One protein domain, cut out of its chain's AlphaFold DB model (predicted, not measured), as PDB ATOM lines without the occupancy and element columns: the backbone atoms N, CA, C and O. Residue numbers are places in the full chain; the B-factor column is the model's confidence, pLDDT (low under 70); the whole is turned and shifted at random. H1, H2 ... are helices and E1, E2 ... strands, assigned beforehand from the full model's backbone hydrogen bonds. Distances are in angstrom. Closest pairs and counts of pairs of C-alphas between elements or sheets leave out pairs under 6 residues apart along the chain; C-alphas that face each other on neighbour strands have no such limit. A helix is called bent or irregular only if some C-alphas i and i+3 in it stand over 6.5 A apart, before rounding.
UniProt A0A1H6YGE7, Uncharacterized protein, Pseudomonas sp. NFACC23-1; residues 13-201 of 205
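AT A GLANCE: This is residues 13 to 201 of the 205 residues of an uncharacterized protein of Pseudomonas sp. NFACC23-1 (UniProt A0A1H6YGE7). A small twisted sheet of four strands has two crossed helices, H2 and H3, packed on one face, and long loops surround this body. Farther out from the sheet, beyond H3, H4 packs on residues 26 to 31 of H1, while residues 13 to 22, of which 15 to 22 belong to H1, stick out as an arm. The printed part has 189 residues with four named helices and four named strands, in the order H1 E1 H2 E2 E3 E4 H3 H4; the mixed sheet runs E1 E2 E4 E3. The class is mixed, helices and strands, but under half of the residues, 76, are in named elements. The whole is compact, with a radius of gyration of the C-alphas of 16.3 A and spans of 56 by 39 by 34 A, the arm adding to the length.

HOW THE PARTS SIT: Begin at inner strands E2, residues 100 to 105, and E4, residues 144 to 149: they are parallel, with N 102 and O 145 at 2.9 A, within hydrogen-bond range. Edge strand E1, residues 58 to 61, is parallel to E2, with N 101 and O 59 at 2.8 A. Edge strand E3, residues 119 to 122, is antiparallel to E4, with N 146 and O 122 at 2.8 A; the two form a hairpin. H3, residues 165 to 174, is on the sheet over E4, at a height over the sheet of 8.1 A; the closest C-alphas of H3 and E4 are those of Glu 170 and Val 147, 6.2 A apart, and the closest of H3 and E3 are those of Glu 170 and Asn 120, 5.9 A apart. H2, residues 66 to 79, is on the same face at a height over the sheet of 11.1 A, giving two layers, helices on one face of a sheet. E1, H2 and E2 make a strand-helix-strand unit, two parallel neighbour strands with a helix between, and its crossover is left-handed. H2 touches H3 at a steep tilt of 68 degrees, only just short of about perpendicular; the closest C-alphas are those of Ala 71 and Val 168, 4.9 A. H4, residues 192 to 201, is close to H3 but not clearly touching, the closest C-alphas being those of Gly 172 and Leu 198, 7.5 A. With residues 26 to 31 alone, H1, residues 15 to 36, touches H4 at a steep tilt of 62 degrees; the closest C-alphas are those of Leu 31 and Val 197, 5.6 A. Every O i to N i+4 pair is within hydrogen-bond range in H2, H3 and H4, and 17 of 18 in H1.

IN THESE COORDINATES: Find C-alpha 15 at (-7.489, -5.792, 21.192); from there H1 runs 30.4 A to C-alpha 36, and it is only just irregular, C-alphas 33 and 36 being 6.7 A apart. E1 spans 9.9 A, H2 20.0 A, E2 16.6 A, E3 10.0 A, E4 15.9 A and H3 14.3 A. H4 runs 14.3 A to C-alpha 201 at (-26.834, -18.312, 6.111).

THE WHOLE: The C-alphas of Ala 13 and Glu 95 are the two farthest apart, 58.1 A. The printed part has no cut; the link from E1 to H2 is tight and the other six are long. Look for pLDDT under 70 in residues 13 to 19 and 156 to 163.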
ATOM      1  N   ALA A  13      -1.443  -7.905  20.683       49.03
ATOM      2  CA  ALA A  13      -2.282  -9.087  20.425       49.03
ATOM      3  C   ALA A  13      -3.651  -9.087  21.136       49.03
ATOM      4  O   ALA A  13      -4.471  -9.961  20.874       49.03
ATOM      5  N   THR A  14      -3.944  -8.123  22.013       48.28
ATOM      6  CA  THR A  14      -5.077  -8.265  22.954       48.28
ATOM      7  C   THR A  14      -6.364  -7.542  22.533       48.28
ATOM      8  O   THR A  14      -7.437  -7.875  23.025       48.28
ATOM      9  N   ILE A  15      -6.306  -6.587  21.598       50.62
ATOM     10  CA  ILE A  15      -7.489  -5.792  21.192       50.62
ATOM     11  C   ILE A  15      -8.271  -6.467  20.051       50.62
ATOM     12  O   ILE A  15      -9.499  -6.399  20.011       50.62
ATOM     13  N   ILE A  16      -7.581  -7.188  19.159       54.62
ATOM     14  CA  ILE A  16      -8.191  -7.831  17.982       54.62
ATOM     15  C   ILE A  16      -9.137  -8.973  18.395       54.62
ATOM     16  O   ILE A  16     -10.190  -9.145  17.788       54.62
ATOM     17  N   GLY A  17      -8.804  -9.711  19.461       57.25
ATOM     18  CA  GLY A  17      -9.617 -10.831  19.947       57.25
ATOM     19  C   GLY A  17     -10.966 -10.423  20.550       57.25
ATOM     20  O   GLY A  17     -11.946 -11.138  20.386       57.25
ATOM     21  N   CYS A  18     -11.058  -9.268  21.217       61.12
ATOM     22  CA  CYS A  18     -12.316  -8.835  21.841       61.12
ATOM     23  C   CYS A  18     -13.329  -8.342  20.794       61.12
ATOM     24  O   CYS A  18     -14.493  -8.736  20.814       61.12
ATOM     25  N   ALA A  19     -12.865  -7.551  19.820       66.69
ATOM     26  CA  ALA A  19     -13.711  -7.045  18.740       66.69
ATOM     27  C   ALA A  19     -14.204  -8.157  17.794       66.69
ATOM     28  O   ALA A  19     -15.328  -8.087  17.293       66.69
ATOM     29  N   SER A  20     -13.393  -9.197  17.553       71.00
ATOM     30  CA  SER A  20     -13.819 -10.345  16.745       71.00
ATOM     31  C   SER A  20     -14.863 -11.203  17.466       71.00
ATOM     32  O   SER A  20     -15.851 -11.583  16.843       71.00
ATOM     33  N   MET A  21     -14.704 -11.443  18.775       72.81
ATOM     34  CA  MET A  21     -15.701 -12.156  19.584       72.81
ATOM     35  C   MET A  21     -17.045 -11.418  19.633       72.81
ATOM     36  O   MET A  21     -18.092 -12.044  19.497       72.81
ATOM     37  N   ASP A  22     -17.020 -10.094  19.772       87.69
ATOM     38  CA  ASP A  22     -18.221  -9.252  19.792       87.69
ATOM     39  C   ASP A  22     -18.966  -9.275  18.439       87.69
ATOM     40  O   ASP A  22     -20.185  -9.455  18.387       87.69
ATOM     41  N   ARG A  23     -18.234  -9.208  17.318       91.12
ATOM     42  CA  ARG A  23     -18.823  -9.348  15.976       91.12
ATOM     43  C   ARG A  23     -19.434 -10.732  15.746       91.12
ATOM     44  O   ARG A  23     -20.553 -10.825  15.245       91.12
ATOM     45  N   GLU A  24     -18.729 -11.799  16.118       91.81
ATOM     46  CA  GLU A  24     -19.238 -13.170  15.986       91.81
ATOM     47  C   GLU A  24     -20.490 -13.396  16.843       91.81
ATOM     48  O   GLU A  24     -21.472 -13.968  16.364       91.81
ATOM     49  N   PHE A  25     -20.502 -12.877  18.072       93.44
ATOM     50  CA  PHE A  25     -21.673 -12.925  18.942       93.44
ATOM     51  C   PHE A  25     -22.872 -12.189  18.327       93.44
ATOM     52  O   PHE A  25     -23.963 -12.760  18.251       93.44
ATOM     53  N   ARG A  26     -22.681 -10.961  17.821       95.19
ATOM     54  CA  ARG A  26     -23.746 -10.215  17.128       95.19
ATOM     55  C   ARG A  26     -24.281 -10.967  15.918       95.19
ATOM     56  O   ARG A  26     -25.495 -11.071  15.767       95.19
ATOM     57  N   LYS A  27     -23.396 -11.528  15.090       96.50
ATOM     58  CA  LYS A  27     -23.772 -12.322  13.915       96.50
ATOM     59  C   LYS A  27     -24.667 -13.500  14.300       96.50
ATOM     60  O   LYS A  27     -25.728 -13.670  13.707       96.50
ATOM     61  N   LEU A  28     -24.274 -14.285  15.306       95.50
ATOM     62  CA  LEU A  28     -25.060 -15.434  15.769       95.50
ATOM     63  C   LEU A  28     -26.394 -15.008  16.392       95.50
ATOM     64  O   LEU A  28     -27.422 -15.622  16.110       95.50
ATOM     65  N   ASN A  29     -26.399 -13.938  17.189       96.81
ATOM     66  CA  ASN A  29     -27.621 -13.397  17.777       96.81
ATOM     67  C   ASN A  29     -28.605 -12.909  16.700       96.81
ATOM     68  O   ASN A  29     -29.793 -13.224  16.756       96.81
ATOM     69  N   ASN A  30     -28.108 -12.192  15.692       97.62
ATOM     70  CA  ASN A  30     -28.919 -11.690  14.588       97.62
ATOM     71  C   ASN A  30     -29.435 -12.831  13.704       97.62
ATOM     72  O   ASN A  30     -30.625 -12.857  13.395       97.62
ATOM     73  N   LEU A  31     -28.589 -13.819  13.378       97.38
ATOM     74  CA  LEU A  31     -29.006 -15.028  12.659       97.38
ATOM     75  C   LEU A  31     -30.095 -15.784  13.433       97.38
ATOM     76  O   LEU A  31     -31.085 -16.219  12.845       97.38
ATOM     77  N   ASN A  32     -29.961 -15.891  14.757       96.94
ATOM     78  CA  ASN A  32     -30.993 -16.491  15.591       96.94
ATOM     79  C   ASN A  32     -32.299 -15.684  15.555       96.94
ATOM     80  O   ASN A  32     -33.351 -16.262  15.306       96.94
ATOM     81  N   LYS A  33     -32.240 -14.360  15.743       96.69
ATOM     82  CA  LYS A  33     -33.417 -13.474  15.749       96.69
ATOM     83  C   LYS A  33     -34.182 -13.507  14.424       96.69
ATOM     84  O   LYS A  33     -35.410 -13.539  14.429       96.69
ATOM     85  N   THR A  34     -33.457 -13.480  13.308       97.81
ATOM     86  CA  THR A  34     -34.057 -13.300  11.985       97.81
ATOM     87  C   THR A  34     -34.361 -14.611  11.267       97.81
ATOM     88  O   THR A  34     -35.296 -14.643  10.478       97.81
ATOM     89  N   ASN A  35     -33.611 -15.693  11.520       98.06
ATOM     90  CA  ASN A  35     -33.667 -16.908  10.701       98.06
ATOM     91  C   ASN A  35     -33.866 -18.201  11.498       98.06
ATOM     92  O   ASN A  35     -34.655 -19.024  11.062       98.06
ATOM     93  N   LEU A  36     -33.180 -18.426  12.624       97.19
ATOM     94  CA  LEU A  36     -33.289 -19.719  13.332       97.19
ATOM     95  C   LEU A  36     -34.488 -19.772  14.289       97.19
ATOM     96  O   LEU A  36     -35.150 -20.810  14.391       97.19
ATOM     97  N   ASN A  37     -34.794 -18.663  14.968       96.00
ATOM     98  CA  ASN A  37     -36.028 -18.522  15.729       96.00
ATOM     99  C   ASN A  37     -37.210 -18.441  14.745       96.00
ATOM    100  O   ASN A  37     -37.140 -17.763  13.723       96.00
ATOM    101  N   SER A  38     -38.294 -19.155  15.045       94.44
ATOM    102  CA  SER A  38     -39.512 -19.213  14.236       94.44
ATOM    103  C   SER A  38     -40.727 -18.538  14.877       94.44
ATOM    104  O   SER A  38     -41.785 -18.522  14.263       94.44
ATOM    105  N   GLU A  39     -40.621 -17.988  16.086       94.31
ATOM    106  CA  GLU A  39     -41.758 -17.434  16.841       94.31
ATOM    107  C   GLU A  39     -42.381 -16.205  16.173       94.31
ATOM    108  O   GLU A  39     -43.568 -15.938  16.338       94.31
ATOM    109  N   ASN A  40     -41.585 -15.473  15.398       93.31
ATOM    110  CA  ASN A  40     -42.000 -14.230  14.767       93.31
ATOM    111  C   ASN A  40     -42.358 -14.429  13.292       93.31
ATOM    112  O   ASN A  40     -41.883 -15.349  12.618       93.31
ATOM    113  N   TRP A  41     -43.176 -13.515  12.776       91.62
ATOM    114  CA  TRP A  41     -43.454 -13.406  11.348       91.62
ATOM    115  C   TRP A  41     -42.144 -13.184  10.556       91.62
ATOM    116  O   TRP A  41     -41.277 -12.453  11.041       91.62
ATOM    117  N   PRO A  42     -41.967 -13.790   9.361       94.50
ATOM    118  CA  PRO A  42     -42.944 -14.581   8.599       94.50
ATOM    119  C   PRO A  42     -42.950 -16.086   8.918       94.50
ATOM    120  O   PRO A  42     -43.672 -16.847   8.280       94.50
ATOM    121  N   TRP A  43     -42.173 -16.545   9.900       94.75
ATOM    122  CA  TRP A  43     -41.943 -17.974  10.143       94.75
ATOM    123  C   TRP A  43     -43.096 -18.688  10.837       94.75
ATOM    124  O   TRP A  43     -43.349 -19.854  10.537       94.75
ATOM    125  N   ASN A  44     -43.783 -18.002  11.756       92.06
ATOM    126  CA  ASN A  44     -45.008 -18.465  12.419       92.06
ATOM    127  C   ASN A  44     -44.920 -19.916  12.954       92.06
ATOM    128  O   ASN A  44     -45.818 -20.732  12.759       92.06
ATOM    129  N   GLY A  45     -43.801 -20.252  13.597       93.50
ATOM    130  CA  GLY A  45     -43.519 -21.543  14.228       93.50
ATOM    131  C   GLY A  45     -42.875 -22.595  13.317       93.50
ATOM    132  O   GLY A  45     -42.281 -23.549  13.823       93.50
ATOM    133  N   ILE A  46     -42.906 -22.425  11.994       93.56
ATOM    134  CA  ILE A  46     -42.424 -23.430  11.034       93.56
ATOM    135  C   ILE A  46     -40.895 -23.526  11.080       93.56
ATOM    136  O   ILE A  46     -40.215 -22.508  11.159       93.56
ATOM    137  N   ALA A  47     -40.345 -24.745  10.994       94.31
ATOM    138  CA  ALA A  47     -38.907 -25.021  10.869       94.31
ATOM    139  C   ALA A  47     -38.022 -24.362  11.957       94.31
ATOM    140  O   ALA A  47     -36.989 -23.770  11.644       94.31
ATOM    141  N   HIS A  48     -38.438 -24.407  13.228       95.75
ATOM    142  CA  HIS A  48     -37.648 -23.896  14.361       95.75
ATOM    143  C   HIS A  48     -36.235 -24.506  14.399       95.75
ATOM    144  O   HIS A  48     -36.090 -25.710  14.182       95.75
ATOM    145  N   GLN A  49     -35.213 -23.684  14.672       94.88
ATOM    146  CA  GLN A  49     -33.790 -24.069  14.716       94.88
ATOM    147  C   GLN A  49     -33.229 -24.665  13.414       94.88
ATOM    148  O   GLN A  49     -32.130 -25.219  13.404       94.88
ATOM    149  N   LYS A  50     -33.949 -24.528  12.299       96.25
ATOM    150  CA  LYS A  50     -33.463 -24.908  10.975       96.25
ATOM    151  C   LYS A  50     -33.210 -23.651  10.150       96.25
ATOM    152  O   LYS A  50     -34.049 -22.748  10.201       96.25
ATOM    153  N   PRO A  51     -32.112 -23.594   9.377       96.88
ATOM    154  CA  PRO A  51     -31.881 -22.500   8.449       96.88
ATOM    155  C   PRO A  51     -33.052 -22.353   7.479       96.88
ATOM    156  O   PRO A  51     -33.457 -23.330   6.849       96.88
ATOM    157  N   LYS A  52     -33.590 -21.140   7.366       97.81
ATOM    158  CA  LYS A  52     -34.692 -20.818   6.454       97.81
ATOM    159  C   LYS A  52     -34.104 -20.170   5.213       97.81
ATOM    160  O   LYS A  52     -33.703 -19.012   5.276       97.81
ATOM    161  N   LYS A  53     -33.939 -20.921   4.133       97.81
ATOM    162  CA  LYS A  53     -33.222 -20.449   2.941       97.81
ATOM    163  C   LYS A  53     -33.649 -21.208   1.698       97.81
ATOM    164  O   LYS A  53     -34.292 -22.251   1.781       97.81
ATOM    165  N   TRP A  54     -33.260 -20.693   0.544       98.00
ATOM    166  CA  TRP A  54     -33.374 -21.433  -0.702       98.00
ATOM    167  C   TRP A  54     -32.275 -22.487  -0.809       98.00
ATOM    168  O   TRP A  54     -31.139 -22.264  -0.384       98.00
ATOM    169  N   GLU A  55     -32.605 -23.599  -1.454       95.38
ATOM    170  CA  GLU A  55     -31.633 -24.601  -1.885       95.38
ATOM    171  C   GLU A  55     -31.374 -24.478  -3.395       95.38
ATOM    172  O   GLU A  55     -32.285 -24.193  -4.181       95.38
ATOM    173  N   GLY A  56     -30.120 -24.688  -3.805       95.00
ATOM    174  CA  GLY A  56     -29.685 -24.534  -5.199       95.00
ATOM    175  C   GLY A  56     -29.628 -23.081  -5.685       95.00
ATOM    176  O   GLY A  56     -29.545 -22.146  -4.889       95.00
ATOM    177  N   LEU A  57     -29.625 -22.900  -7.011       97.44
ATOM    178  CA  LEU A  57     -29.806 -21.577  -7.608       97.44
ATOM    179  C   LEU A  57     -31.270 -21.138  -7.462       97.44
ATOM    180  O   LEU A  57     -32.198 -21.951  -7.525       97.44
ATOM    181  N   ILE A  58     -31.460 -19.842  -7.256       98.56
ATOM    182  CA  ILE A  58     -32.750 -19.202  -7.023       98.56
ATOM    183  C   ILE A  58     -33.205 -18.580  -8.342       98.56
ATOM    184  O   ILE A  58     -32.609 -17.580  -8.748       98.56
ATOM    185  N   PRO A  59     -34.232 -19.123  -9.019       98.69
ATOM    186  CA  PRO A  59     -34.791 -18.476 -10.196       98.69
ATOM    187  C   PRO A  59     -35.226 -17.055  -9.849       98.69
ATOM    188  O   PRO A  59     -35.931 -16.849  -8.859       98.69
ATOM    189  N   VAL A  60     -34.801 -16.074 -10.639       98.69
ATOM    190  CA  VAL A  60     -35.159 -14.671 -10.431       98.69
ATOM    191  C   VAL A  60     -35.551 -13.999 -11.740       98.69
ATOM    192  O   VAL A  60     -34.892 -14.155 -12.767       98.69
ATOM    193  N   LYS A  61     -36.627 -13.215 -11.688       98.56
ATOM    194  CA  LYS A  61     -37.112 -12.384 -12.788       98.56
ATOM    195  C   LYS A  61     -37.115 -10.925 -12.344       98.56
ATOM    196  O   LYS A  61     -37.987 -10.499 -11.592       98.56
ATOM    197  N   THR A  62     -36.126 -10.156 -12.799       96.69
ATOM    198  CA  THR A  62     -35.955  -8.737 -12.420       96.69
ATOM    199  C   THR A  62     -36.899  -7.794 -13.153       96.69
ATOM    200  O   THR A  62     -37.005  -6.634 -12.764       96.69
ATOM    201  N   ASN A  63     -37.552  -8.257 -14.225       95.56
ATOM    202  CA  ASN A  63     -38.393  -7.436 -15.101       95.56
ATOM    203  C   ASN A  63     -37.677  -6.173 -15.634       95.56
ATOM    204  O   ASN A  63     -38.315  -5.153 -15.879       95.56
ATOM    205  N   GLY A  64     -36.348  -6.233 -15.803       92.44
ATOM    206  CA  GLY A  64     -35.529  -5.109 -16.278       92.44
ATOM    207  C   GLY A  64     -35.394  -3.955 -15.277       92.44
ATOM    208  O   GLY A  64     -35.060  -2.834 -15.660       92.44
ATOM    209  N   ILE A  65     -35.694  -4.190 -13.996       91.25
ATOM    210  CA  ILE A  65     -35.610  -3.172 -12.945       91.25
ATOM    211  C   ILE A  65     -34.149  -3.045 -12.491       91.25
ATOM    212  O   ILE A  65     -33.653  -3.882 -11.735       91.25
ATOM    213  N   ALA A  66     -33.483  -1.959 -12.897       91.00
ATOM    214  CA  ALA A  66     -32.050  -1.730 -12.669       91.00
ATOM    215  C   ALA A  66     -31.615  -1.894 -11.199       91.00
ATOM    216  O   ALA A  66     -30.664  -2.614 -10.906       91.00
ATOM    217  N   ARG A  67     -32.358  -1.321 -10.240       89.25
ATOM    218  CA  ARG A  67     -32.025  -1.464  -8.807       89.25
ATOM    219  C   ARG A  67     -32.099  -2.895  -8.282       89.25
ATOM    220  O   ARG A  67     -31.436  -3.211  -7.298       89.25
ATOM    221  N   ALA A  68     -32.907  -3.752  -8.902       94.06
ATOM    222  CA  ALA A  68     -32.959  -5.161  -8.539       94.06
ATOM    223  C   ALA A  68     -31.753  -5.914  -9.103       94.06
ATOM    224  O   ALA A  68     -31.158  -6.721  -8.395       94.06
ATOM    225  N   GLU A  69     -31.352  -5.609 -10.338       94.69
ATOM    226  CA  GLU A  69     -30.142  -6.164 -10.952       94.69
ATOM    227  C   GLU A  69     -28.888  -5.793 -10.154       94.69
ATOM    228  O   GLU A  69     -28.088  -6.669  -9.818       94.69
ATOM    229  N   ASP A  70     -28.762  -4.529  -9.744       94.12
ATOM    230  CA  ASP A  70     -27.649  -4.079  -8.906       94.12
ATOM    231  C   ASP A  70     -27.671  -4.720  -7.510       94.12
ATOM    232  O   ASP A  70     -26.617  -5.063  -6.969       94.12
ATOM    233  N   ALA A  71     -28.855  -4.930  -6.922       95.88
ATOM    234  CA  ALA A  71     -28.980  -5.607  -5.633       95.88
ATOM    235  C   ALA A  71     -28.512  -7.068  -5.705       95.88
ATOM    236  O   ALA A  71     -27.725  -7.503  -4.862       95.88
ATOM    237  N   ILE A  72     -28.942  -7.799  -6.737       97.44
ATOM    238  CA  ILE A  72     -28.509  -9.174  -7.018       97.44
ATOM    239  C   ILE A  72     -26.988  -9.217  -7.207       97.44
ATOM    240  O   ILE A  72     -26.323 -10.030  -6.565       97.44
ATOM    241  N   ASN A  73     -26.428  -8.312  -8.019       97.38
ATOM    242  CA  ASN A  73     -24.981  -8.219  -8.240       97.38
ATOM    243  C   ASN A  73     -24.220  -8.008  -6.921       97.38
ATOM    244  O   ASN A  73     -23.273  -8.738  -6.636       97.38
ATOM    245  N   ARG A  74     -24.663  -7.063  -6.080       96.69
ATOM    246  CA  ARG A  74     -24.032  -6.764  -4.783       96.69
ATOM    247  C   ARG A  74     -24.129  -7.937  -3.803       96.69
ATOM    248  O   ARG A  74     -23.193  -8.172  -3.039       96.69
ATOM    249  N   ILE A  75     -25.240  -8.673  -3.813       97.88
ATOM    250  CA  ILE A  75     -25.410  -9.873  -2.985       97.88
ATOM    251  C   ILE A  75     -24.443 -10.974  -3.426       97.88
ATOM    252  O   ILE A  75     -23.718 -11.513  -2.592       97.88
ATOM    253  N   GLU A  76     -24.384 -11.287  -4.719       97.75
ATOM    254  CA  GLU A  76     -23.488 -12.328  -5.240       97.75
ATOM    255  C   GLU A  76     -22.010 -11.952  -5.086       97.75
ATOM    256  O   GLU A  76     -21.198 -12.814  -4.743       97.75
ATOM    257  N   GLU A  77     -21.665 -10.669  -5.240       97.19
ATOM    258  CA  GLU A  77     -20.330 -10.142  -4.940       97.19
ATOM    259  C   GLU A  77     -19.962 -10.389  -3.471       97.19
ATOM    260  O   GLU A  77     -18.886 -10.913  -3.176       97.19
ATOM    261  N   LYS A  78     -20.870 -10.078  -2.538       96.88
ATOM    262  CA  LYS A  78     -20.640 -10.293  -1.100       96.88
ATOM    263  C   LYS A  78     -20.560 -11.765  -0.716       96.88
ATOM    264  O   LYS A  78     -19.797 -12.104   0.188       96.88
ATOM    265  N   LEU A  79     -21.307 -12.633  -1.391       96.81
ATOM    266  CA  LEU A  79     -21.249 -14.083  -1.189       96.81
ATOM    267  C   LEU A  79     -20.068 -14.746  -1.916       96.81
ATOM    268  O   LEU A  79     -19.760 -15.906  -1.638       96.81
ATOM    269  N   GLY A  80     -19.419 -14.039  -2.845       97.12
ATOM    270  CA  GLY A  80     -18.316 -14.551  -3.658       97.12
ATOM    271  C   GLY A  80     -18.722 -15.660  -4.635       97.12
ATOM    272  O   GLY A  80     -17.865 -16.432  -5.066       97.12
ATOM    273  N   ARG A  81     -20.019 -15.797  -4.947       96.50
ATOM    274  CA  ARG A  81     -20.552 -16.830  -5.849       96.50
ATOM    275  C   ARG A  81     -21.943 -16.468  -6.375       96.50
ATOM    276  O   ARG A  81     -22.693 -15.809  -5.654       96.50
ATOM    277  N   PRO A  82     -22.333 -16.984  -7.554       97.25
ATOM    278  CA  PRO A  82     -23.712 -16.893  -7.992       97.25
ATOM    279  C   PRO A  82     -24.626 -17.725  -7.086       97.25
ATOM    280  O   PRO A  82     -24.294 -18.854  -6.690       97.25
ATOM    281  N   ILE A  83     -25.780 -17.154  -6.758       97.81
ATOM    282  CA  ILE A  83     -26.892 -17.839  -6.090       97.81
ATOM    283  C   ILE A  83     -28.202 -17.675  -6.857       97.81
ATOM    284  O   ILE A  83     -29.142 -18.416  -6.586       97.81
ATOM    285  N   PHE A  84     -28.269 -16.748  -7.811       98.56
ATOM    286  CA  PHE A  84     -29.456 -16.489  -8.607       98.56
ATOM    287  C   PHE A  84     -29.325 -17.092 -10.007       98.56
ATOM    288  O   PHE A  84     -28.298 -16.973 -10.670       98.56
ATOM    289  N   ASP A  85     -30.400 -17.713 -10.473       98.31
ATOM    290  CA  ASP A  85     -30.592 -18.096 -11.865       98.31
ATOM    291  C   ASP A  85     -31.462 -17.034 -12.540       98.31
ATOM    292  O   ASP A  85     -32.670 -16.951 -12.313       98.31
ATOM    293  N   ARG A  86     -30.820 -16.187 -13.346       97.19
ATOM    294  CA  ARG A  86     -31.452 -15.037 -14.005       97.19
ATOM    295  C   ARG A  86     -32.117 -15.401 -15.333       97.19
ATOM    296  O   ARG A  86     -32.702 -14.530 -15.967       97.19
ATOM    297  N   GLU A  87     -32.016 -16.655 -15.772       97.06
ATOM    298  CA  GLU A  87     -32.400 -17.067 -17.124       97.06
ATOM    299  C   GLU A  87     -33.634 -17.971 -17.137       97.06
ATOM    300  O   GLU A  87     -34.514 -17.775 -17.975       97.06
ATOM    301  N   SER A  88     -33.743 -18.934 -16.211       97.00
ATOM    302  CA  SER A  88     -34.773 -19.988 -16.294       97.00
ATOM    303  C   SER A  88     -36.214 -19.485 -16.307       97.00
ATOM    304  O   SER A  88     -37.066 -20.106 -16.942       97.00
ATOM    305  N   ILE A  89     -36.488 -18.362 -15.640       97.62
ATOM    306  CA  ILE A  89     -37.836 -17.787 -15.536       97.62
ATOM    307  C   ILE A  89     -37.975 -16.419 -16.214       97.62
ATOM    308  O   ILE A  89     -39.069 -15.857 -16.227       97.62
ATOM    309  N   SER A  90     -36.909 -15.872 -16.812       95.56
ATOM    310  CA  SER A  90     -36.881 -14.478 -17.293       95.56
ATOM    311  C   SER A  90     -37.919 -14.176 -18.376       95.56
ATOM    312  O   SER A  90     -38.462 -13.072 -18.430       95.56
ATOM    313  N   LYS A  91     -38.225 -15.172 -19.213       95.75
ATOM    314  CA  LYS A  91     -39.171 -15.071 -20.338       95.75
ATOM    315  C   LYS A  91     -40.526 -15.721 -20.063       95.75
ATOM    316  O   LYS A  91     -41.406 -15.647 -20.917       95.75
ATOM    317  N   LEU A  92     -40.692 -16.376 -18.916       97.69
ATOM    318  CA  LEU A  92     -41.958 -17.009 -18.566       97.69
ATOM    319  C   LEU A  92     -42.962 -15.946 -18.107       97.69
ATOM    320  O   LEU A  92     -42.574 -15.036 -17.371       97.69
ATOM    321  N   PRO A  93     -44.242 -16.037 -18.501       97.19
ATOM    322  CA  PRO A  93     -45.310 -15.300 -17.835       97.19
ATOM    323  C   PRO A  93     -45.344 -15.631 -16.337       97.19
ATOM    324  O   PRO A  93     -45.064 -16.768 -15.957       97.19
ATOM    325  N   ASP A  94     -45.660 -14.648 -15.492       96.75
ATOM    326  CA  ASP A  94     -45.575 -14.788 -14.030       96.75
ATOM    327  C   ASP A  94     -46.442 -15.944 -13.509       96.75
ATOM    328  O   ASP A  94     -46.023 -16.703 -12.640       96.75
ATOM    329  N   GLU A  95     -47.614 -16.146 -14.109       96.06
ATOM    330  CA  GLU A  95     -48.558 -17.214 -13.785       96.06
ATOM    331  C   GLU A  95     -48.046 -18.632 -14.094       96.06
ATOM    332  O   GLU A  95     -48.633 -19.612 -13.634       96.06
ATOM    333  N   GLN A  96     -46.963 -18.760 -14.868       97.50
ATOM    334  CA  GLN A  96     -46.319 -20.041 -15.182       97.50
ATOM    335  C   GLN A  96     -45.117 -20.332 -14.274       97.50
ATOM    336  O   GLN A  96     -44.530 -21.415 -14.349       97.50
ATOM    337  N   ILE A  97     -44.730 -19.384 -13.420       97.75
ATOM    338  CA  ILE A  97     -43.597 -19.532 -12.514       97.75
ATOM    339  C   ILE A  97     -44.094 -20.237 -11.252       97.75
ATOM    340  O   ILE A  97     -44.935 -19.726 -10.526       97.75
ATOM    341  N   ALA A  98     -43.560 -21.428 -10.983       95.38
ATOM    342  CA  ALA A  98     -43.911 -22.204  -9.790       95.38
ATOM    343  C   ALA A  98     -42.957 -21.956  -8.608       95.38
ATOM    344  O   ALA A  98     -43.289 -22.274  -7.466       95.38
ATOM    345  N   ARG A  99     -41.762 -21.416  -8.879       96.81
ATOM    346  CA  ARG A  99     -40.698 -21.217  -7.894       96.81
ATOM    347  C   ARG A  99     -39.765 -20.085  -8.312       96.81
ATOM    348  O   ARG A  99     -39.301 -20.071  -9.448       96.81
ATOM    349  N   GLY A 100     -39.427 -19.207  -7.375       98.19
ATOM    350  CA  GLY A 100     -38.424 -18.165  -7.564       98.19
ATOM    351  C   GLY A 100     -38.830 -16.821  -6.977       98.19
ATOM    352  O   GLY A 100     -39.794 -16.709  -6.220       98.19
ATOM    353  N   ILE A 101     -38.074 -15.794  -7.346       98.81
ATOM    354  CA  ILE A 101     -38.321 -14.408  -6.961       98.81
ATOM    355  C   ILE A 101     -38.725 -13.615  -8.203       98.81
ATOM    356  O   ILE A 101     -38.009 -13.607  -9.204       98.81
ATOM    357  N   ILE A 102     -39.848 -12.911  -8.129       98.75
ATOM    358  CA  ILE A 102     -40.311 -12.005  -9.182       98.75
ATOM    359  C   ILE A 102     -40.262 -10.581  -8.636       98.75
ATOM    360  O   ILE A 102     -40.763 -10.302  -7.550       98.75
ATOM    361  N   VAL A 103     -39.642  -9.662  -9.369       98.00
ATOM    362  CA  VAL A 103     -39.562  -8.260  -8.950       98.00
ATOM    363  C   VAL A 103     -40.705  -7.475  -9.580       98.00
ATOM    364  O   VAL A 103     -40.883  -7.497 -10.798       98.00
ATOM    365  N   SER A 104     -41.458  -6.746  -8.761       96.69
ATOM    366  CA  SER A 104     -42.551  -5.880  -9.210       96.69
ATOM    367  C   SER A 104     -42.271  -4.425  -8.835       96.69
ATOM    368  O   SER A 104     -41.848  -4.138  -7.716       96.69
ATOM    369  N   HIS A 105     -42.474  -3.495  -9.772       93.06
ATOM    370  CA  HIS A 105     -42.180  -2.071  -9.586       93.06
ATOM    371  C   HIS A 105     -43.444  -1.253  -9.300       93.06
ATOM    372  O   HIS A 105     -44.457  -1.421  -9.971       93.06
ATOM    373  N   GLY A 106     -43.365  -0.311  -8.358       92.75
ATOM    374  CA  GLY A 106     -44.461   0.594  -7.995       92.75
ATOM    375  C   GLY A 106     -45.536  -0.057  -7.123       92.75
ATOM    376  O   GLY A 106     -46.584   0.542  -6.887       92.75
ATOM    377  N   THR A 107     -45.289  -1.279  -6.651       95.50
ATOM    378  CA  THR A 107     -46.275  -2.129  -5.981       95.50
ATOM    379  C   THR A 107     -45.964  -2.381  -4.511       95.50
ATOM    380  O   THR A 107     -46.608  -3.230  -3.902       95.50
ATOM    381  N   ALA A 108     -44.999  -1.665  -3.927       95.25
ATOM    382  CA  ALA A 108     -44.707  -1.769  -2.506       95.25
ATOM    383  C   ALA A 108     -45.891  -1.273  -1.669       95.25
ATOM    384  O   ALA A 108     -46.463  -0.209  -1.934       95.25
ATOM    385  N   VAL A 109     -46.246  -2.051  -0.652       95.12
ATOM    386  CA  VAL A 109     -47.369  -1.811   0.251       95.12
ATOM    387  C   VAL A 109     -47.003  -2.151   1.694       95.12
ATOM    388  O   VAL A 109     -46.153  -2.994   1.965       95.12
ATOM    389  N   ALA A 110     -47.701  -1.521   2.633       91.75
ATOM    390  CA  ALA A 110     -47.623  -1.813   4.058       91.75
ATOM    391  C   ALA A 110     -49.010  -1.627   4.699       91.75
ATOM    392  O   ALA A 110     -49.850  -0.925   4.127       91.75
ATOM    393  N   PRO A 111     -49.262  -2.174   5.908       89.56
ATOM    394  CA  PRO A 111     -50.522  -1.955   6.629       89.56
ATOM    395  C   PRO A 111     -50.879  -0.473   6.800       89.56
ATOM    396  O   PRO A 111     -52.051  -0.101   6.811       89.56
ATOM    397  N   LYS A 112     -49.859   0.383   6.913       90.44
ATOM    398  CA  LYS A 112     -49.989   1.834   6.866       90.44
ATOM    399  C   LYS A 112     -49.003   2.382   5.846       90.44
ATOM    400  O   LYS A 112     -47.799   2.302   6.054       90.44
ATOM    401  N   MET A 113     -49.533   2.954   4.772       89.69
ATOM    402  CA  MET A 113     -48.727   3.580   3.732       89.69
ATOM    403  C   MET A 113     -48.171   4.929   4.197       89.69
ATOM    404  O   MET A 113     -48.922   5.779   4.686       89.69
ATOM    405  N   ASP A 114     -46.878   5.150   3.986       86.12
ATOM    406  CA  ASP A 114     -46.224   6.441   4.188       86.12
ATOM    407  C   ASP A 114     -45.021   6.641   3.246       86.12
ATOM    408  O   ASP A 114     -44.741   5.825   2.365       86.12
ATOM    409  N   LYS A 115     -44.294   7.749   3.437       82.00
ATOM    410  CA  LYS A 115     -43.117   8.112   2.631       82.00
ATOM    411  C   LYS A 115     -41.937   7.138   2.727       82.00
ATOM    412  O   LYS A 115     -40.994   7.274   1.955       82.00
ATOM    413  N   HIS A 116     -41.964   6.209   3.678       82.31
ATOM    414  CA  HIS A 116     -40.937   5.193   3.888       82.31
ATOM    415  C   HIS A 116     -41.344   3.829   3.312       82.31
ATOM    416  O   HIS A 116     -40.525   2.914   3.278       82.31
ATOM    417  N   THR A 117     -42.580   3.685   2.819       88.50
ATOM    418  CA  THR A 117     -43.074   2.443   2.213       88.50
ATOM    419  C   THR A 117     -42.526   2.284   0.795       88.50
ATOM    420  O   THR A 117     -43.161   2.688  -0.182       88.50
ATOM    421  N   CYS A 118     -41.319   1.729   0.693       91.06
ATOM    422  CA  CYS A 118     -40.549   1.669  -0.554       91.06
ATOM    423  C   CYS A 118     -40.136   0.274  -0.988       91.06
ATOM    424  O   CYS A 118     -39.633   0.102  -2.098       91.06
ATOM    425  N   GLY A 119     -40.372  -0.706  -0.137       93.75
ATOM    426  CA  GLY A 119     -40.127  -2.098  -0.415       93.75
ATOM    427  C   GLY A 119     -41.000  -2.948   0.489       93.75
ATOM    428  O   GLY A 119     -41.391  -2.502   1.571       93.75
ATOM    429  N   ASN A 120     -41.359  -4.125  -0.002       96.19
ATOM    430  CA  ASN A 120     -41.796  -5.235   0.828       96.19
ATOM    431  C   ASN A 120     -41.645  -6.549   0.045       96.19
ATOM    432  O   ASN A 120     -41.631  -6.560  -1.190       96.19
ATOM    433  N   VAL A 121     -41.654  -7.672   0.758       98.00
ATOM    434  CA  VAL A 121     -41.816  -9.005   0.160       98.00
ATOM    435  C   VAL A 121     -43.240  -9.508   0.376       98.00
ATOM    436  O   VAL A 121     -43.858  -9.222   1.403       98.00
ATOM    437  N   GLY A 122     -43.788 -10.226  -0.604       97.56
ATOM    438  CA  GLY A 122     -45.125 -10.807  -0.514       97.56
ATOM    439  C   GLY A 122     -45.378 -11.938  -1.509       97.56
ATOM    440  O   GLY A 122     -44.467 -12.423  -2.174       97.56
ATOM    441  N   ASP A 123     -46.632 -12.361  -1.603       97.19
ATOM    442  CA  ASP A 123     -47.126 -13.432  -2.473       97.19
ATOM    443  C   ASP A 123     -47.644 -12.932  -3.826       97.19
ATOM    444  O   ASP A 123     -47.917 -13.737  -4.714       97.19
ATOM    445  N   ALA A 124     -47.748 -11.615  -3.994       97.81
ATOM    446  CA  ALA A 124     -48.208 -10.960  -5.208       97.81
ATOM    447  C   ALA A 124     -47.711  -9.504  -5.276       97.81
ATOM    448  O   ALA A 124     -47.289  -8.932  -4.257       97.81
ATOM    449  N   PRO A 125     -47.826  -8.857  -6.450       97.56
ATOM    450  CA  PRO A 125     -47.796  -7.408  -6.543       97.56
ATOM    451  C   PRO A 125     -48.815  -6.772  -5.587       97.56
ATOM    452  O   PRO A 125     -49.958  -7.219  -5.510       97.56
ATOM    453  N   SER A 126     -48.414  -5.730  -4.855       96.62
ATOM    454  CA  SER A 126     -49.288  -5.014  -3.908       96.62
ATOM    455  C   SER A 126     -49.835  -5.876  -2.767       96.62
ATOM    456  O   SER A 126     -50.878  -5.569  -2.190       96.62
ATOM    457  N   SER A 127     -49.088  -6.912  -2.387       96.06
ATOM    458  CA  SER A 127     -49.318  -7.713  -1.188       96.06
ATOM    459  C   SER A 127     -48.090  -7.694  -0.286       96.06
ATOM    460  O   SER A 127     -46.967  -7.746  -0.777       96.06
ATOM    461  N   TYR A 128     -48.308  -7.651   1.030       93.38
ATOM    462  CA  TYR A 128     -47.274  -7.785   2.069       93.38
ATOM    463  C   TYR A 128     -47.331  -9.137   2.800       93.38
ATOM    464  O   TYR A 128     -46.653  -9.338   3.806       93.38
ATOM    465  N   SER A 129     -48.181 -10.061   2.341       94.31
ATOM    466  CA  SER A 129     -48.334 -11.384   2.953       94.31
ATOM    467  C   SER A 129     -47.445 -12.400   2.258       94.31
ATOM    468  O   SER A 129     -47.365 -12.406   1.039       94.31
ATOM    469  N   TYR A 130     -46.804 -13.287   3.016       95.12
ATOM    470  CA  TYR A 130     -46.099 -14.431   2.436       95.12
ATOM    471  C   TYR A 130     -47.096 -15.544   2.065       95.12
ATOM    472  O   TYR A 130     -48.106 -15.707   2.763       95.12
ATOM    473  N   PRO A 131     -46.812 -16.361   1.032       94.31
ATOM    474  CA  PRO A 131     -47.652 -17.508   0.692       94.31
ATOM    475  C   PRO A 131     -47.781 -18.473   1.881       94.31
ATOM    476  O   PRO A 131     -46.802 -18.748   2.566       94.31
ATOM    477  N   LYS A 132     -48.961 -19.060   2.126       88.31
ATOM    478  CA  LYS A 132     -49.183 -19.934   3.306       88.31
ATOM    479  C   LYS A 132     -48.204 -21.112   3.417       88.31
ATOM    480  O   LYS A 132     -47.861 -21.507   4.526       88.31
ATOM    481  N   SER A 133     -47.765 -21.656   2.285       88.62
ATOM    482  CA  SER A 133     -46.872 -22.822   2.208       88.62
ATOM    483  C   SER A 133     -45.480 -22.460   1.689       88.62
ATOM    484  O   SER A 133     -44.818 -23.297   1.086       88.62
ATOM    485  N   PHE A 134     -45.043 -21.213   1.888       94.50
ATOM    486  CA  PHE A 134     -43.794 -20.725   1.298       94.50
ATOM    487  C   PHE A 134     -42.528 -21.420   1.832       94.50
ATOM    488  O   PHE A 134     -41.491 -21.427   1.169       94.50
ATOM    489  N   LEU A 135     -42.615 -21.982   3.042       95.75
ATOM    490  CA  LEU A 135     -41.515 -22.600   3.774       95.75
ATOM    491  C   LEU A 135     -41.865 -24.051   4.123       95.75
ATOM    492  O   LEU A 135     -42.874 -24.318   4.781       95.75
ATOM    493  N   LYS A 136     -41.004 -24.998   3.740       96.00
ATOM    494  CA  LYS A 136     -41.126 -26.405   4.146       96.00
ATOM    495  C   LYS A 136     -40.701 -26.594   5.606       96.00
ATOM    496  O   LYS A 136     -39.871 -25.860   6.139       96.00
ATOM    497  N   ASN A 137     -41.151 -27.680   6.240       95.12
ATOM    498  CA  ASN A 137     -40.705 -28.077   7.591       95.12
ATOM    499  C   ASN A 137     -39.192 -28.369   7.695       95.12
ATOM    500  O   ASN A 137     -38.653 -28.500   8.799       95.12
ATOM    501  N   THR A 138     -38.505 -28.511   6.561       95.94
ATOM    502  CA  THR A 138     -37.043 -28.620   6.465       95.94
ATOM    503  C   THR A 138     -36.330 -27.275   6.608       95.94
ATOM    504  O   THR A 138     -35.151 -27.284   6.933       95.94
ATOM    505  N   GLY A 139     -37.028 -26.148   6.429       96.88
ATOM    506  CA  GLY A 139     -36.430 -24.813   6.312       96.88
ATOM    507  C   GLY A 139     -36.191 -24.376   4.862       96.88
ATOM    508  O   GLY A 139     -35.781 -23.248   4.615       96.88
ATOM    509  N   GLU A 140     -36.490 -25.230   3.885       97.75
ATOM    510  CA  GLU A 140     -36.367 -24.865   2.475       97.75
ATOM    511  C   GLU A 140     -37.484 -23.897   2.061       97.75
ATOM    512  O   GLU A 140     -38.672 -24.194   2.235       97.75
ATOM    513  N   ILE A 141     -37.091 -22.756   1.492       98.00
ATOM    514  CA  ILE A 141     -37.981 -21.849   0.765       98.00
ATOM    515  C   ILE A 141     -38.214 -22.443  -0.626       98.00
ATOM    516  O   ILE A 141     -37.267 -22.645  -1.392       98.00
ATOM    517  N   ASP A 142     -39.475 -22.736  -0.939       95.94
ATOM    518  CA  ASP A 142     -39.867 -23.386  -2.190       95.94
ATOM    519  C   ASP A 142     -41.236 -22.880  -2.653       95.94
ATOM    520  O   ASP A 142     -42.277 -23.497  -2.433       95.94
ATOM    521  N   THR A 143     -41.233 -21.674  -3.211       97.50
ATOM    522  CA  THR A 143     -42.440 -20.933  -3.592       97.50
ATOM    523  C   THR A 143     -42.105 -19.862  -4.622       97.50
ATOM    524  O   THR A 143     -40.940 -19.676  -4.973       97.50
ATOM    525  N   VAL A 144     -43.109 -19.101  -5.049       98.25
ATOM    526  CA  VAL A 144     -42.919 -17.766  -5.621       98.25
ATOM    527  C   VAL A 144     -42.971 -16.722  -4.509       98.25
ATOM    528  O   VAL A 144     -43.873 -16.761  -3.671       98.25
ATOM    529  N   LEU A 145     -42.008 -15.801  -4.504       98.69
ATOM    530  CA  LEU A 145     -42.044 -14.572  -3.714       98.69
ATOM    531  C   LEU A 145     -41.954 -13.367  -4.649       98.69
ATOM    532  O   LEU A 145     -41.167 -13.359  -5.595       98.69
ATOM    533  N   TYR A 146     -42.720 -12.330  -4.343       98.69
ATOM    534  CA  TYR A 146     -42.624 -11.041  -5.005       98.69
ATOM    535  C   TYR A 146     -41.787 -10.088  -4.164       98.69
ATOM    536  O   TYR A 146     -42.123  -9.812  -3.014       98.69
ATOM    537  N   VAL A 147     -40.715  -9.564  -4.755       98.25
ATOM    538  CA  VAL A 147     -39.984  -8.408  -4.229       98.25
ATOM    539  C   VAL A 147     -40.635  -7.166  -4.833       98.25
ATOM    540  O   VAL A 147     -40.420  -6.826  -5.999       98.25
ATOM    541  N   ASN A 148     -41.496  -6.525  -4.049       97.19
ATOM    542  CA  ASN A 148     -42.198  -5.312  -4.437       97.19
ATOM    543  C   ASN A 148     -41.310  -4.112  -4.136       97.19
ATOM    544  O   ASN A 148     -40.955  -3.886  -2.985       97.19
ATOM    545  N   LEU A 149     -40.964  -3.328  -5.153       94.19
ATOM    546  CA  LEU A 149     -40.094  -2.171  -5.001       94.19
ATOM    547  C   LEU A 149     -40.794  -0.903  -5.475       94.19
ATOM    548  O   LEU A 149     -41.261  -0.824  -6.609       94.19
ATOM    549  N   GLY A 150     -40.718   0.149  -4.668       91.62
ATOM    550  CA  GLY A 150     -41.284   1.464  -4.949       91.62
ATOM    551  C   GLY A 150     -42.793   1.516  -4.748       91.62
ATOM    552  O   GLY A 150     -43.493   0.515  -4.857       91.62
ATOM    553  N   SER A 151     -43.294   2.710  -4.472       91.06
ATOM    554  CA  SER A 151     -44.712   3.009  -4.285       91.06
ATOM    555  C   SER A 151     -45.026   4.395  -4.850       91.06
ATOM    556  O   SER A 151     -44.141   5.106  -5.327       91.06
ATOM    557  N   GLN A 152     -46.276   4.845  -4.734       86.25
ATOM    558  CA  GLN A 152     -46.634   6.231  -5.069       86.25
ATOM    559  C   GLN A 152     -45.813   7.283  -4.297       86.25
ATOM    560  O   GLN A 152     -45.672   8.422  -4.744       86.25
ATOM    561  N   PHE A 153     -45.267   6.920  -3.131       82.88
ATOM    562  CA  PHE A 153     -44.496   7.843  -2.308       82.88
ATOM    563  C   PHE A 153     -43.012   7.836  -2.631       82.88
ATOM    564  O   PHE A 153     -42.328   8.811  -2.311       82.88
ATOM    565  N   CYS A 154     -42.511   6.784  -3.270       79.06
ATOM    566  CA  CYS A 154     -41.089   6.647  -3.479       79.06
ATOM    567  C   CYS A 154     -40.731   5.744  -4.663       79.06
ATOM    568  O   CYS A 154     -41.272   4.662  -4.871       79.06
ATOM    569  N   ASP A 155     -39.782   6.235  -5.439       73.75
ATOM    570  CA  ASP A 155     -39.252   5.650  -6.661       73.75
ATOM    571  C   ASP A 155     -37.717   5.711  -6.598       73.75
ATOM    572  O   ASP A 155     -37.142   6.132  -5.590       73.75
ATOM    573  N   ASP A 156     -37.042   5.322  -7.675       65.06
ATOM    574  CA  ASP A 156     -35.576   5.365  -7.747       65.06
ATOM    575  C   ASP A 156     -34.995   6.777  -7.555       65.06
ATOM    576  O   ASP A 156     -33.878   6.923  -7.069       65.06
ATOM    577  N   SER A 157     -35.757   7.834  -7.848       64.75
ATOM    578  CA  SER A 157     -35.321   9.220  -7.626       64.75
ATOM    579  C   SER A 157     -35.450   9.675  -6.164       64.75
ATOM    580  O   SER A 157     -34.778  10.620  -5.752       64.75
ATOM    581  N   LYS A 158     -36.293   9.006  -5.365       65.38
ATOM    582  CA  LYS A 158     -36.599   9.362  -3.965       65.38
ATOM    583  C   LYS A 158     -35.974   8.413  -2.940       65.38
ATOM    584  O   LYS A 158     -35.656   8.837  -1.833       65.38
ATOM    585  N   CYS A 159     -35.809   7.141  -3.296       61.25
ATOM    586  CA  CYS A 159     -35.278   6.075  -2.440       61.25
ATOM    587  C   CYS A 159     -33.747   5.998  -2.406       61.25
ATOM    588  O   CYS A 159     -33.202   5.187  -1.656       61.25
ATOM    589  N   GLY A 160     -33.069   6.817  -3.210       55.25
ATOM    590  CA  GLY A 160     -31.622   6.791  -3.388       55.25
ATOM    591  C   GLY A 160     -31.202   6.101  -4.686       55.25
ATOM    592  O   GLY A 160     -31.905   5.242  -5.216       55.25
ATOM    593  N   ASN A 161     -30.030   6.501  -5.183       50.94
ATOM    594  CA  ASN A 161     -29.460   5.974  -6.418       50.94
ATOM    595  C   ASN A 161     -29.073   4.496  -6.267       50.94
ATOM    596  O   ASN A 161     -28.607   4.055  -5.219       50.94
ATOM    597  N   SER A 162     -29.268   3.761  -7.356       50.50
ATOM    598  CA  SER A 162     -28.973   2.341  -7.518       50.50
ATOM    599  C   SER A 162     -27.542   1.936  -7.086       50.50
ATOM    600  O   SER A 162     -26.605   2.674  -7.402       50.50
ATOM    601  N   PRO A 163     -27.344   0.777  -6.411       57.88
ATOM    602  CA  PRO A 163     -28.386  -0.052  -5.809       57.88
ATOM    603  C   PRO A 163     -29.013   0.671  -4.621       57.88
ATOM    604  O   PRO A 163     -28.317   1.040  -3.676       57.88
ATOM    605  N   SER A 164     -30.341   0.799  -4.608       77.31
ATOM    606  CA  SER A 164     -31.010   1.254  -3.390       77.31
ATOM    607  C   SER A 164     -30.797   0.191  -2.307       77.31
ATOM    608  O   SER A 164     -31.099  -0.983  -2.547       77.31
ATOM    609  N   ASP A 165     -30.327   0.577  -1.118       90.19
ATOM    610  CA  ASP A 165     -30.233  -0.336   0.033       90.19
ATOM    611  C   ASP A 165     -31.589  -1.002   0.339       90.19
ATOM    612  O   ASP A 165     -31.617  -2.111   0.858       90.19
ATOM    613  N   ILE A 166     -32.701  -0.375  -0.066       91.69
ATOM    614  CA  ILE A 166     -34.055  -0.945  -0.032       91.69
ATOM    615  C   ILE A 166     -34.155  -2.224  -0.869       91.69
ATOM    616  O   ILE A 166     -34.601  -3.243  -0.365       91.69
ATOM    617  N   ALA A 167     -33.710  -2.217  -2.128       94.25
ATOM    618  CA  ALA A 167     -33.766  -3.417  -2.967       94.25
ATOM    619  C   ALA A 167     -32.968  -4.569  -2.344       94.25
ATOM    620  O   ALA A 167     -33.476  -5.679  -2.226       94.25
ATOM    621  N   VAL A 168     -31.746  -4.296  -1.878       96.75
ATOM    622  CA  VAL A 168     -30.927  -5.303  -1.187       96.75
ATOM    623  C   VAL A 168     -31.619  -5.795   0.092       96.75
ATOM    624  O   VAL A 168     -31.559  -6.985   0.394       96.75
ATOM    625  N   HIS A 169     -32.299  -4.907   0.817       96.56
ATOM    626  CA  HIS A 169     -33.027  -5.232   2.039       96.56
ATOM    627  C   HIS A 169     -34.194  -6.187   1.750       96.56
ATOM    628  O   HIS A 169     -34.281  -7.248   2.369       96.56
ATOM    629  N   GLU A 170     -35.014  -5.888   0.741       97.50
ATOM    630  CA  GLU A 170     -36.115  -6.770   0.340       97.50
ATOM    631  C   GLU A 170     -35.621  -8.111  -0.205       97.50
ATOM    632  O   GLU A 170     -36.192  -9.160   0.093       97.50
ATOM    633  N   PHE A 171     -34.512  -8.123  -0.952       98.44
ATOM    634  CA  PHE A 171     -33.872  -9.386  -1.313       98.44
ATOM    635  C   PHE A 171     -33.392 -10.145  -0.072       98.44
ATOM    636  O   PHE A 171     -33.539 -11.359  -0.031       98.44
ATOM    637  N   GLY A 172     -32.897  -9.471   0.967       98.38
ATOM    638  CA  GLY A 172     -32.606 -10.085   2.264       98.38
ATOM    639  C   GLY A 172     -33.807 -10.837   2.841       98.38
ATOM    640  O   GLY A 172     -33.681 -12.005   3.217       98.38
ATOM    641  N   HIS A 173     -34.983 -10.206   2.825       98.56
ATOM    642  CA  HIS A 173     -36.236 -10.848   3.221       98.56
ATOM    643  C   HIS A 173     -36.594 -12.057   2.356       98.56
ATOM    644  O   HIS A 173     -36.903 -13.134   2.879       98.56
ATOM    645  N   ALA A 174     -36.496 -11.916   1.034       98.50
ATOM    646  CA  ALA A 174     -36.763 -13.006   0.104       98.50
ATOM    647  C   ALA A 174     -35.754 -14.161   0.247       98.50
ATOM    648  O   ALA A 174     -36.104 -15.312   0.002       98.50
ATOM    649  N   LEU A 175     -34.523 -13.879   0.678       98.69
ATOM    650  CA  LEU A 175     -33.448 -14.852   0.889       98.69
ATOM    651  C   LEU A 175     -33.508 -15.558   2.249       98.69
ATOM    652  O   LEU A 175     -32.700 -16.461   2.481       98.69
ATOM    653  N   GLY A 176     -34.445 -15.192   3.122       98.06
ATOM    654  CA  GLY A 176     -34.660 -15.876   4.395       98.06
ATOM    655  C   GLY A 176     -34.343 -15.057   5.645       98.06
ATOM    656  O   GLY A 176     -34.315 -15.624   6.735       98.06
ATOM    657  N   LEU A 177     -34.101 -13.750   5.551       98.38
ATOM    658  CA  LEU A 177     -34.026 -12.889   6.737       98.38
ATOM    659  C   LEU A 177     -35.441 -12.434   7.111       98.38
ATOM    660  O   LEU A 177     -36.082 -11.720   6.360       98.38
ATOM    661  N   GLY A 178     -35.980 -12.884   8.236       96.75
ATOM    662  CA  GLY A 178     -37.371 -12.642   8.611       96.75
ATOM    663  C   GLY A 178     -37.508 -11.320   9.357       96.75
ATOM    664  O   GLY A 178     -37.465 -10.265   8.732       96.75
ATOM    665  N   PRO A 179     -37.648 -11.338  10.692       96.88
ATOM    666  CA  PRO A 179     -37.654 -10.119  11.491       96.88
ATOM    667  C   PRO A 179     -36.428  -9.232  11.262       96.88
ATOM    668  O   PRO A 179     -35.302  -9.725  11.121       96.88
ATOM    669  N   HIS A 180     -36.646  -7.919  11.329       96.62
ATOM    670  CA  HIS A 180     -35.572  -6.934  11.382       96.62
ATOM    671  C   HIS A 180     -34.644  -7.160  12.587       96.62
ATOM    672  O   HIS A 180     -35.031  -7.709  13.623       96.62
ATOM    673  N   PHE A 181     -33.403  -6.710  12.450       97.00
ATOM    674  CA  PHE A 181     -32.395  -6.698  13.508       97.00
ATOM    675  C   PHE A 181     -31.455  -5.506  13.321       97.00
ATOM    676  O   PHE A 181     -31.496  -4.842  12.285       97.00
ATOM    677  N   GLN A 182     -30.606  -5.213  14.308       95.69
ATOM    678  CA  GLN A 182     -29.660  -4.101  14.214       95.69
ATOM    679  C   GLN A 182     -28.758  -4.264  12.981       95.69
ATOM    680  O   GLN A 182     -27.973  -5.207  12.909       95.69
ATOM    681  N   GLY A 183     -28.861  -3.336  12.027       93.38
ATOM    682  CA  GLY A 183     -28.159  -3.442  10.745       93.38
ATOM    683  C   GLY A 183     -28.982  -4.015   9.592       93.38
ATOM    684  O   GLY A 183     -28.444  -4.146   8.496       93.38
ATOM    685  N   PHE A 184     -30.253  -4.340   9.831       96.31
ATOM    686  CA  PHE A 184     -31.238  -4.798   8.858       96.31
ATOM    687  C   PHE A 184     -32.632  -4.293   9.260       96.31
ATOM    688  O   PHE A 184     -33.366  -4.963   9.988       96.31
ATOM    689  N   GLY A 185     -32.973  -3.070   8.848       91.00
ATOM    690  CA  GLY A 185     -34.260  -2.422   9.149       91.00
ATOM    691  C   GLY A 185     -34.390  -1.843  10.567       91.00
ATOM    692  O   GLY A 185     -35.124  -0.875  10.754       91.00
ATOM    693  N   GLU A 186     -33.651  -2.356  11.560       93.00
ATOM    694  CA  GLU A 186     -33.420  -1.649  12.829       93.00
ATOM    695  C   GLU A 186     -32.122  -0.836  12.737       93.00
ATOM    696  O   GLU A 186     -31.038  -1.367  12.472       93.00
ATOM    697  N   GLY A 187     -32.228   0.474  12.965       91.06
ATOM    698  CA  GLY A 187     -31.132   1.404  12.708       91.06
ATOM    699  C   GLY A 187     -30.973   1.649  11.202       91.06
ATOM    700  O   GLY A 187     -31.925   2.118  10.577       91.06
ATOM    701  N   PRO A 188     -29.795   1.405  10.597       89.00
ATOM    702  CA  PRO A 188     -29.635   1.535   9.152       89.00
ATOM    703  C   PRO A 188     -30.406   0.434   8.399       89.00
ATOM    704  O   PRO A 188     -30.557  -0.682   8.895       89.00
ATOM    705  N   ILE A 189     -30.833   0.732   7.166       89.62
ATOM    706  CA  ILE A 189     -31.533  -0.227   6.289       89.62
ATOM    707  C   ILE A 189     -30.676  -1.484   6.076       89.62
ATOM    708  O   ILE A 189     -31.188  -2.598   6.197       89.62
ATOM    709  N   ILE A 190     -29.375  -1.286   5.827       93.12
ATOM    710  CA  ILE A 190     -28.340  -2.323   5.739       93.12
ATOM    711  C   ILE A 190     -27.042  -1.826   6.388       93.12
ATOM    712  O   ILE A 190     -26.623  -0.688   6.178       93.12
ATOM    713  N   SER A 191     -26.364  -2.699   7.133       95.06
ATOM    714  CA  SER A 191     -24.998  -2.500   7.640       95.06
ATOM    715  C   SER A 191     -24.117  -3.734   7.388       95.06
ATOM    716  O   SER A 191     -24.516  -4.674   6.704       95.06
ATOM    717  N   ASN A 192     -22.906  -3.764   7.953       96.06
ATOM    718  CA  ASN A 192     -22.066  -4.966   7.945       96.06
ATOM    719  C   ASN A 192     -22.719  -6.156   8.668       96.06
ATOM    720  O   ASN A 192     -22.501  -7.288   8.248       96.06
ATOM    721  N   ASP A 193     -23.557  -5.918   9.683       96.88
ATOM    722  CA  ASP A 193     -24.230  -7.003  10.407       96.88
ATOM    723  C   ASP A 193     -25.214  -7.760   9.491       96.88
ATOM    724  O   ASP A 193     -25.334  -8.979   9.598       96.88
ATOM    725  N   PHE A 194     -25.866  -7.075   8.540       97.94
ATOM    726  CA  PHE A 194     -26.683  -7.721   7.502       97.94
ATOM    727  C   PHE A 194     -25.858  -8.678   6.642       97.94
ATOM    728  O   PHE A 194     -26.227  -9.839   6.463       97.94
ATOM    729  N   TRP A 195     -24.719  -8.200   6.134       97.75
ATOM    730  CA  TRP A 195     -23.849  -9.000   5.274       97.75
ATOM    731  C   TRP A 195     -23.285 -10.210   6.014       97.75
ATOM    732  O   TRP A 195     -23.242 -11.299   5.448       97.75
ATOM    733  N   ASP A 196     -22.921 -10.048   7.283       97.44
ATOM    734  CA  ASP A 196     -22.391 -11.127   8.118       97.44
ATOM    735  C   ASP A 196     -23.408 -12.250   8.326       97.44
ATOM    736  O   ASP A 196     -23.061 -13.431   8.235       97.44
ATOM    737  N   VAL A 197     -24.672 -11.892   8.562       98.12
ATOM    738  CA  VAL A 197     -25.765 -12.861   8.699       98.12
ATOM    739  C   VAL A 197     -26.060 -13.544   7.366       98.12
ATOM    740  O   VAL A 197     -26.189 -14.768   7.331       98.12
ATOM    741  N   LEU A 198     -26.123 -12.789   6.265       98.12
ATOM    742  CA  LEU A 198     -26.405 -13.352   4.944       98.12
ATOM    743  C   LEU A 198     -25.304 -14.325   4.496       98.12
ATOM    744  O   LEU A 198     -25.601 -15.422   4.020       98.12
ATOM    745  N   VAL A 199     -24.035 -13.958   4.707       97.56
ATOM    746  CA  VAL A 199     -22.886 -14.836   4.444       97.56
ATOM    747  C   VAL A 199     -22.957 -16.091   5.310       97.56
ATOM    748  O   VAL A 199     -22.765 -17.178   4.779       97.56
ATOM    749  N   ALA A 200     -23.275 -15.984   6.604       96.62
ATOM    750  CA  ALA A 200     -23.414 -17.158   7.470       96.62
ATOM    751  C   ALA A 200     -24.565 -18.086   7.041       96.62
ATOM    752  O   ALA A 200     -24.434 -19.307   7.104       96.62
ATOM    753  N   LEU A 201     -25.684 -17.529   6.570       97.31
ATOM    754  CA  LEU A 201     -26.834 -18.312   6.111       97.31
ATOM    755  C   LEU A 201     -26.533 -19.100   4.820       97.31
ATOM    756  O   LEU A 201     -26.967 -20.247   4.666       97.31
TER     757      LEU A 201